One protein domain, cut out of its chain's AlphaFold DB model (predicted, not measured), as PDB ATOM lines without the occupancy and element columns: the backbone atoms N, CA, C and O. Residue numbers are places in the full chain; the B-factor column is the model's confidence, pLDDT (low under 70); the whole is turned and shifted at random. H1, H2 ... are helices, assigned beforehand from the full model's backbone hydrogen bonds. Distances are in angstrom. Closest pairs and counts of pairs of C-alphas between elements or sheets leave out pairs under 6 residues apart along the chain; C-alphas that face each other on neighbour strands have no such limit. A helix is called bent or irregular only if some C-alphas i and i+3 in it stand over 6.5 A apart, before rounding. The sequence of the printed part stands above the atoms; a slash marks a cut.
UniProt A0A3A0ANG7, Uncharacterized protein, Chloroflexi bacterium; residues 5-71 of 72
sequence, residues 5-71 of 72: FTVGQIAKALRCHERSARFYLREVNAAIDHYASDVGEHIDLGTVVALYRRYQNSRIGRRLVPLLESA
ATOM      1  N   PHE A   5     112.435 140.443 124.065       88.31
ATOM      2  CA  PHE A   5     112.729 139.640 122.891       88.31
ATOM      3  C   PHE A   5     112.165 138.243 123.057       88.31
ATOM      4  O   PHE A   5     112.273 137.647 124.124       88.31
ATOM      5  N   THR A   6     111.635 137.666 121.991       89.56
ATOM      6  CA  THR A   6     111.330 136.238 122.008       89.56
ATOM      7  C   THR A   6     112.622 135.424 121.965       89.56
ATOM      8  O   THR A   6     113.657 135.861 121.443       89.56
ATOM      9  N   VAL A   7     112.563 134.185 122.455       89.12
ATOM     10  CA  VAL A   7     113.681 133.237 122.330       89.12
ATOM     11  C   VAL A   7     114.089 133.054 120.863       89.12
ATOM     12  O   VAL A   7     115.282 132.965 120.575       89.12
ATOM     13  N   GLY A   8     113.135 133.081 119.928       90.25
ATOM     14  CA  GLY A   8     113.401 133.016 118.490       90.25
ATOM     15  C   GLY A   8     114.210 134.206 117.962       90.25
ATOM     16  O   GLY A   8     115.146 134.019 117.182       90.25
ATOM     17  N   GLN A   9     113.927 135.432 118.422       91.44
ATOM     18  CA  GLN A   9     114.724 136.615 118.065       91.44
ATOM     19  C   GLN A   9     116.164 136.500 118.581       91.44
ATOM     20  O   GLN A   9     117.113 136.778 117.842       91.44
ATOM     21  N   ILE A  10     116.334 136.020 119.814       91.94
ATOM     22  CA  ILE A  10     117.654 135.792 120.415       91.94
ATOM     23  C   ILE A  10     118.399 134.681 119.662       91.94
ATOM     24  O   ILE A  10     119.561 134.856 119.297       91.94
ATOM     25  N   ALA A  11     117.738 133.566 119.355       92.69
ATOM     26  CA  ALA A  11     118.314 132.459 118.594       92.69
ATOM     27  C   ALA A  11     118.769 132.897 117.194       92.69
ATOM     28  O   ALA A  11     119.874 132.557 116.760       92.69
ATOM     29  N   LYS A  12     117.963 133.728 116.521       94.19
ATOM     30  CA  LYS A  12     118.308 134.332 115.230       94.19
ATOM     31  C   LYS A  12     119.549 135.218 115.336       94.19
ATOM     32  O   LYS A  12     120.454 135.078 114.511       94.19
ATOM     33  N   ALA A  13     119.634 136.077 116.354       93.94
ATOM     34  CA  ALA A  13     120.813 136.912 116.595       93.94
ATOM     35  C   ALA A  13     122.065 136.054 116.844       93.94
ATOM     36  O   ALA A  13     123.106 136.235 116.206       93.94
ATOM     37  N   LEU A  14     121.936 135.034 117.695       93.81
ATOM     38  CA  LEU A  14     123.002 134.093 118.026       93.81
ATOM     39  C   LEU A  14     123.363 133.134 116.885       93.81
ATOM     40  O   LEU A  14     124.415 132.494 116.958       93.81
ATOM     41  N   ARG A  15     122.556 133.071 115.817       94.12
ATOM     42  CA  ARG A  15     122.674 132.112 114.708       94.12
ATOM     43  C   ARG A  15     122.744 130.671 115.217       94.12
ATOM     44  O   ARG A  15     123.649 129.922 114.853       94.12
ATOM     45  N   CYS A  16     121.824 130.315 116.106       93.62
ATOM     46  CA  CYS A  16     121.708 128.980 116.684       93.62
ATOM     47  C   CYS A  16     120.241 128.539 116.758       93.62
ATOM     48  O   CYS A  16     119.331 129.317 116.479       93.62
ATOM     49  N   HIS A  17     120.006 127.292 117.163       92.06
ATOM     50  CA  HIS A  17     118.658 126.818 117.474       92.06
ATOM     51  C   HIS A  17     118.133 127.457 118.766       92.06
ATOM     52  O   HIS A  17     118.912 127.777 119.668       92.06
ATOM     53  N   GLU A  18     116.809 127.566 118.898       90.00
ATOM     54  CA  GLU A  18     116.165 128.073 120.118       90.00
ATOM     55  C   GLU A  18     116.566 127.283 121.364       90.00
ATOM     56  O   GLU A  18     116.810 127.869 122.412       90.00
ATOM     57  N   ARG A  19     116.737 125.960 121.243       89.62
ATOM     58  CA  ARG A  19     117.229 125.116 122.340       89.62
ATOM     59  C   ARG A  19     118.598 125.570 122.858       89.62
ATOM     60  O   ARG A  19     118.811 125.608 124.066       89.62
ATOM     61  N   SER A  20     119.512 125.945 121.962       91.75
ATOM     62  CA  SER A  20     120.827 126.481 122.334       91.75
ATOM     63  C   SER A  20     120.715 127.887 122.923       91.75
ATOM     64  O   SER A  20     121.378 128.185 123.909       91.75
ATOM     65  N   ALA A  21     119.842 128.737 122.375       91.44
ATOM     66  CA  ALA A  21     119.580 130.058 122.943       91.44
ATOM     67  C   ALA A  21     119.051 129.956 124.383       91.44
ATOM     68  O   ALA A  21     119.546 130.652 125.264       91.44
ATOM     69  N   ARG A  22     118.123 129.026 124.652       89.38
ATOM     70  CA  ARG A  22     117.622 128.730 126.005       89.38
ATOM     71  C   ARG A  22     118.725 128.244 126.938       89.38
ATOM     72  O   ARG A  22     118.764 128.671 128.084       89.38
ATOM     73  N   PHE A  23     119.633 127.398 126.450       90.38
ATOM     74  CA  PHE A  23     120.792 126.967 127.232       90.38
ATOM     75  C   PHE A  23     121.646 128.161 127.678       90.38
ATOM     76  O   PHE A  23     121.946 128.282 128.858       90.38
ATOM     77  N   TYR A  24     121.966 129.083 126.767       91.12
ATOM     78  CA  TYR A  24     122.721 130.288 127.119       91.12
ATOM     79  C   TYR A  24     121.959 131.206 128.076       91.12
ATOM     80  O   TYR A  24     122.532 131.724 129.030       91.12
ATOM     81  N   LEU A  25     120.660 131.390 127.847       91.00
ATOM     82  CA  LEU A  25     119.810 132.222 128.695       91.00
ATOM     83  C   LEU A  25     119.691 131.667 130.123       91.00
ATOM     84  O   LEU A  25     119.733 132.445 131.073       91.00
ATOM     85  N   ARG A  26     119.630 130.339 130.292       90.62
ATOM     86  CA  ARG A  26     119.647 129.673 131.608       90.62
ATOM     87  C   ARG A  26     120.865 130.042 132.453       90.62
ATOM     88  O   ARG A  26     120.768 130.061 133.674       90.62
ATOM     89  N   GLU A  27     122.003 130.348 131.831       90.75
ATOM     90  CA  GLU A  27     123.216 130.717 132.570       90.75
ATOM     91  C   GLU A  27     123.123 132.084 133.259       90.75
ATOM     92  O   GLU A  27     123.931 132.378 134.140       90.75
ATOM     93  N   VAL A  28     122.181 132.932 132.840       91.25
ATOM     94  CA  VAL A  28     121.979 134.281 133.393       91.25
ATOM     95  C   VAL A  28     120.599 134.472 134.016       91.25
ATOM     96  O   VAL A  28     120.414 135.402 134.795       91.25
ATOM     97  N   ASN A  29     119.644 133.594 133.710       87.81
ATOM     98  CA  ASN A  29     118.316 133.584 134.300       87.81
ATOM     99  C   ASN A  29     117.821 132.131 134.426       87.81
ATOM    100  O   ASN A  29     117.460 131.490 133.443       87.81
ATOM    101  N   ALA A  30     117.784 131.599 135.649       81.12
ATOM    102  CA  ALA A  30     117.351 130.222 135.899       81.12
ATOM    103  C   ALA A  30     115.850 129.992 135.619       81.12
ATOM    104  O   ALA A  30     115.437 128.856 135.408       81.12
ATOM    105  N   ALA A  31     115.036 131.055 135.559       78.12
ATOM    106  CA  ALA A  31     113.599 130.962 135.297       78.12
ATOM    107  C   ALA A  31     113.252 130.747 133.809       78.12
ATOM    108  O   ALA A  31     112.082 130.583 133.472       78.12
ATOM    109  N   ILE A  32     114.249 130.686 132.916       76.25
ATOM    110  CA  ILE A  32     114.066 130.500 131.462       76.25
ATOM    111  C   ILE A  32     113.303 129.219 131.098       76.25
ATOM    112  O   ILE A  32     112.697 129.143 130.027       76.25
ATOM    113  N   ASP A  33     113.295 128.226 131.983       68.75
ATOM    114  CA  ASP A  33     112.523 126.996 131.796       68.75
ATOM    115  C   ASP A  33     111.028 127.177 131.945       68.75
ATOM    116  O   ASP A  33     110.266 126.514 131.246       68.75
ATOM    117  N   HIS A  34     110.607 128.107 132.798       66.62
ATOM    118  CA  HIS A  34     109.203 128.477 132.890       66.62
ATOM    119  C   HIS A  34     108.751 129.168 131.595       66.62
ATOM    120  O   HIS A  34     107.659 128.894 131.109       66.62
ATOM    121  N   TYR A  35     109.657 129.911 130.945       61.47
ATOM    122  CA  TYR A  35     109.432 130.536 129.637       61.47
ATOM    123  C   TYR A  35     109.487 129.565 128.446       61.47
ATOM    124  O   TYR A  35     109.428 129.970 127.282       61.47
ATOM    125  N   ALA A  36     109.701 128.267 128.680       55.84
ATOM    126  CA  ALA A  36     109.683 127.250 127.626       55.84
ATOM    127  C   ALA A  36     108.278 126.777 127.266       55.84
ATOM    128  O   ALA A  36     108.096 126.222 126.183       55.84
ATOM    129  N   SER A  37     107.301 127.035 128.131       61.25
ATOM    130  CA  SER A  37     105.908 126.666 127.901       61.25
ATOM    131  C   SER A  37     105.162 127.658 127.008       61.25
ATOM    132  O   SER A  37     104.192 127.260 126.368       61.25
ATOM    133  N   ASP A  38     105.625 128.910 126.910       65.44
ATOM    134  CA  ASP A  38     104.974 129.958 126.122       65.44
ATOM    135  C   ASP A  38     105.927 130.548 125.063       65.44
ATOM    136  O   ASP A  38     106.920 131.217 125.348       65.44
ATOM    137  N   VAL A  39     105.624 130.275 123.791       59.41
ATOM    138  CA  VAL A  39     106.380 130.757 122.620       59.41
ATOM    139  C   VAL A  39     106.270 132.283 122.466       59.41
ATOM    140  O   VAL A  39     107.142 132.912 121.862       59.41
ATOM    141  N   GLY A  40     105.218 132.886 123.024       64.25
ATOM    142  CA  GLY A  40     104.990 134.326 123.046       64.25
ATOM    143  C   GLY A  40     105.655 135.036 124.223       64.25
ATOM    144  O   GLY A  40     105.520 136.258 124.339       64.25
ATOM    145  N   GLU A  41     106.362 134.318 125.097       72.94
ATOM    146  CA  GLU A  41     106.966 134.918 126.276       72.94
ATOM    147  C   GLU A  41     108.188 135.767 125.917       72.94
ATOM    148  O   GLU A  41     109.068 135.384 125.139       72.94
ATOM    149  N   HIS A  42     108.196 136.983 126.456       84.19
ATOM    150  CA  HIS A  42     109.203 137.986 126.153       84.19
ATOM    151  C   HIS A  42     110.298 137.929 127.214       84.19
ATOM    152  O   HIS A  42     110.046 138.152 128.394       84.19
ATOM    153  N   ILE A  43     111.525 137.687 126.770       87.00
ATOM    154  CA  ILE A  43     112.733 137.834 127.570       87.00
ATOM    155  C   ILE A  43     113.019 139.321 127.724       87.00
ATOM    156  O   ILE A  43     113.152 140.043 126.733       87.00
ATOM    157  N   ASP A  44     113.123 139.791 128.960       87.25
ATOM    158  CA  ASP A  44     113.412 141.189 129.234       87.25
ATOM    159  C   ASP A  44     114.805 141.592 128.714       87.25
ATOM    160  O   ASP A  44     115.744 140.792 128.635       87.25
ATOM    161  N   LEU A  45     114.951 142.873 128.368       88.50
ATOM    162  CA  LEU A  45     116.220 143.431 127.895       88.50
ATOM    163  C   LEU A  45     117.365 143.215 128.901       88.50
ATOM    164  O   LEU A  45     118.503 142.995 128.487       88.50
ATOM    165  N   GLY A  46     117.080 143.244 130.206       89.62
ATOM    166  CA  GLY A  46     118.065 143.030 131.265       89.62
ATOM    167  C   GLY A  46     118.705 141.646 131.193       89.62
ATOM    168  O   GLY A  46     119.932 141.542 131.238       89.62
ATOM    169  N   THR A  47     117.906 140.601 130.971       91.00
ATOM    170  CA  THR A  47     118.392 139.232 130.744       91.00
ATOM    171  C   THR A  47     119.302 139.157 129.510       91.00
ATOM    172  O   THR A  47     120.370 138.540 129.561       91.00
ATOM    173  N   VAL A  48     118.955 139.831 128.407       91.44
ATOM    174  CA  VAL A  48     119.798 139.844 127.193       91.44
ATOM    175  C   VAL A  48     121.102 140.621 127.410       91.44
ATOM    176  O   VAL A  48     122.164 140.188 126.957       91.44
ATOM    177  N   VAL A  49     121.068 141.727 128.159       92.81
ATOM    178  CA  VAL A  49     122.269 142.483 128.551       92.81
ATOM    179  C   VAL A  49     123.163 141.662 129.482       92.81
ATOM    180  O   VAL A  49     124.385 141.670 129.317       92.81
ATOM    181  N   ALA A  50     122.588 140.925 130.435       93.75
ATOM    182  CA  ALA A  50     123.337 140.022 131.306       93.75
ATOM    183  C   ALA A  50     124.048 138.935 130.488       93.75
ATOM    184  O   ALA A  50     125.239 138.682 130.694       93.75
ATOM    185  N   LEU A  51     123.354 138.365 129.498       93.88
ATOM    186  CA  LEU A  51     123.941 137.400 128.574       93.88
ATOM    187  C   LEU A  51     125.089 138.012 127.758       93.88
ATOM    188  O   LEU A  51     126.162 137.414 127.660       93.88
ATOM    189  N   TYR A  52     124.903 139.220 127.221       94.44
ATOM    190  CA  TYR A  52     125.960 139.949 126.518       94.44
ATOM    191  C   TYR A  52     127.192 140.171 127.404       94.44
ATOM    192  O   TYR A  52     128.301 139.864 126.976       94.44
ATOM    193  N   ARG A  53     127.014 140.635 128.648       94.62
ATOM    194  CA  ARG A  53     128.118 140.883 129.594       94.62
ATOM    195  C   ARG A  53     128.888 139.610 129.929       94.62
ATOM    196  O   ARG A  53     130.117 139.627 129.924       94.62
ATOM    197  N   ARG A  54     128.182 138.496 130.150       94.62
ATOM    198  CA  ARG A  54     128.797 137.182 130.394       94.62
ATOM    199  C   ARG A  54     129.692 136.743 129.231       94.62
ATOM    200  O   ARG A  54     130.753 136.169 129.451       94.62
ATOM    201  N   TYR A  55     129.286 137.058 128.002       93.94
ATOM    202  CA  TYR A  55     129.946 136.632 126.768       93.94
ATOM    203  C   TYR A  55     130.656 137.763 126.008       93.94
ATOM    204  O   TYR A  55     130.959 137.587 124.823       93.94
ATOM    205  N   GLN A  56     130.959 138.888 126.665       90.38
ATOM    206  CA  GLN A  56     131.394 140.146 126.034       90.38
ATOM    207  C   GLN A  56     132.587 139.990 125.075       90.38
ATOM    208  O   GLN A  56     132.611 140.580 123.998       90.38
ATOM    209  N   ASN A  57     133.534 139.112 125.413       91.75
ATOM    210  CA  ASN A  57     134.760 138.886 124.641       91.75
ATOM    211  C   ASN A  57     134.661 137.708 123.660       91.75
ATOM    212  O   ASN A  57     135.664 137.269 123.101       91.75
ATOM    213  N   SER A  58     133.458 137.178 123.438       93.62
ATOM    214  CA  SER A  58     133.224 136.003 122.602       93.62
ATOM    215  C   SER A  58     132.370 136.320 121.373       93.62
ATOM    216  O   SER A  58     131.735 137.373 121.251       93.62
ATOM    217  N   ARG A  59     132.295 135.352 120.455       92.12
ATOM    218  CA  ARG A  59     131.424 135.430 119.277       92.12
ATOM    219  C   ARG A  59     129.939 135.560 119.646       92.12
ATOM    220  O   ARG A  59     129.196 136.149 118.871       92.12
ATOM    221  N   ILE A  60     129.524 135.039 120.803       91.56
ATOM    222  CA  ILE A  60     128.148 135.136 121.316       91.56
ATOM    223  C   ILE A  60     127.830 136.592 121.666       91.56
ATOM    224  O   ILE A  60     126.857 137.134 121.150       91.56
ATOM    225  N   GLY A  61     128.695 137.259 122.438       90.50
ATOM    226  CA  GLY A  61     128.516 138.668 122.801       90.50
ATOM    227  C   GLY A  61     128.437 139.575 121.572       90.50
ATOM    228  O   GLY A  61     127.485 140.336 121.426       90.50
ATOM    229  N   ARG A  62     129.360 139.419 120.611       93.50
ATOM    230  CA  ARG A  62     129.343 140.198 119.353       93.50
ATOM    231  C   ARG A  62     128.057 140.014 118.542       93.50
ATOM    232  O   ARG A  62     127.611 140.943 117.883       93.50
ATOM    233  N   ARG A  63     127.462 138.819 118.579       94.00
ATOM    234  CA  ARG A  63     126.216 138.500 117.866       94.00
ATOM    235  C   ARG A  63     124.971 139.118 118.504       94.00
ATOM    236  O   ARG A  63     123.979 139.291 117.806       94.00
ATOM    237  N   LEU A  64     125.019 139.457 119.791       93.00
ATOM    238  CA  LEU A  64     123.910 140.100 120.499       93.00
ATOM    239  C   LEU A  64     123.876 141.621 120.307       93.00
ATOM    240  O   LEU A  64     122.822 142.214 120.502       93.00
ATOM    241  N   VAL A  65     124.981 142.250 119.889       92.12
ATOM    242  CA  VAL A  65     125.063 143.714 119.707       92.12
ATOM    243  C   VAL A  65     123.961 144.261 118.786       92.12
ATOM    244  O   VAL A  65     123.235 145.140 119.240       92.12
ATOM    245  N   PRO A  66     123.721 143.713 117.575       90.75
ATOM    246  CA  PRO A  66     122.676 144.244 116.696       90.75
ATOM    247  C   PRO A  66     121.268 144.101 117.288       90.75
ATOM    248  O   PRO A  66     120.390 144.921 117.039       90.75
ATOM    249  N   LEU A  67     121.046 143.049 118.087       90.69
ATOM    250  CA  LEU A  67     119.774 142.832 118.772       90.69
ATOM    251  C   LEU A  67     119.557 143.899 119.855       90.69
ATOM    252  O   LEU A  67     118.474 144.467 119.945       90.69
ATOM    253  N   LEU A  68     120.597 144.208 120.631       89.81
ATOM    254  CA  LEU A  68     120.560 145.245 121.663       89.81
ATOM    255  C   LEU A  68     120.399 146.652 121.071       89.81
ATOM    256  O   LEU A  68     119.658 147.456 121.628       89.81
ATOM    257  N   GLU A  69     121.037 146.940 119.936       88.88
ATOM    258  CA  GLU A  69     120.866 148.209 119.217       88.88
ATOM    259  C   GLU A  69     119.436 148.388 118.693       88.88
ATOM    260  O   GLU A  69     118.915 149.496 118.737       88.88
ATOM    261  N   SER A  70     118.775 147.306 118.264       85.62
ATOM    262  CA  SER A  70     117.390 147.352 117.767       85.62
ATOM    263  C   SER A  70     116.322 147.596 118.842       85.62
ATOM    264  O   SER A  70     115.169 147.852 118.503       85.62
ATOM    265  N   ALA A  71     116.684 147.491 120.124       79.44
ATOM    266  CA  ALA A  71     115.787 147.740 121.256       79.44
ATOM    267  C   ALA A  71     115.979 149.115 121.910       79.44
ATOM    268  O   ALA A  71     115.332 149.395 122.923       79.44
TER     269      ALA A  71
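Overview. This is residues 5 to 71 of the 72 residues of an uncharacterized protein of Chloroflexi bacterium (UniProt A0A3A0ANG7). Five short helices make a small compact cluster in which H1, H2, H4 and H5 stand in a ring, each touching the next and H5 coming back to H1, while H3 sits at one end of the longest axis and touches H2 alone. The ring holds one shallow hairpin, H4 with H5, and H2 folds back into H3 as a second, looser one. The printed part has 67 residues with five named helices, H1 to H5 in chain order, and no named strand; the class is all helix. The whole is compact, with a radius of gyration of the C-alphas of 10.6 A and spans of 31 by 21 by 21 A.

Along the chain. H1 takes residues 7 to 14, 10.3 A from first to last C-alpha, and begins at C-alpha 7 at (113.681, 133.237, 122.330). H2 takes residues 18 to 26, 12.1 A long. H3, residues 30 to 36, is 11.7 A long and irregular, with C-alphas 30 and 33 7.1 A apart. H4, residues 45 to 54, is 14.3 A long and begins at C-alpha 45 at (116.220, 143.431, 127.895). H5, residues 59 to 69, is the longest helix at 16.6 A and only just irregular, with C-alphas 63 and 66 6.8 A apart; it ends at C-alpha 69 at (120.866, 148.209, 119.217).

Arrangement. H2 is the hub, touching three helices. It touches H1 about perpendicular, at 89 degrees, the closest C-alphas being those of Ala 11 and Glu 18, 5.1 A apart. It touches H4 about perpendicular too, at 80 degrees, closest at the C-alphas of Leu 25 and Leu 51, 6.6 A. H2 and H3 form a helical hairpin at a shallow tilt of 27 degrees, opposite ways, with the C-alphas of Arg 26 and Ile 32 closest at 5.6 A. H4 and H5 form the other, at a shallow tilt of 28 degrees, opposite ways, with Tyr 52 and Gly 61 closest at 4.7 A between C-alphas. H1 touches H5 at a steep tilt of 61 degrees, opposite ways, closest at the C-alphas of Leu 14 and Arg 63, 5.5 A. The helix packing is part aligned, part crossed. H1 and H4 are only just apart, closest at 8.2 A between C-alphas; H3 and H4 are apart. In H1, H2 and H4 every O i to N i+4 pair is within hydrogen-bond range; H5 has 4 of 7, and H3 has 1 of 3 beside 3 of 4 O i to N i+3 pairs.

Size, cuts and confidence. The two C-alphas farthest apart are those of Ser 37 and Asn 57, 31.5 A. The printed part has no cut. The link from H3 to H4, eight residues, is short; the other links are tight. The mean pLDDT of the printed part is 86.8, and residues 33 to 40, of which 33 to 36 belong to H3, are under 70.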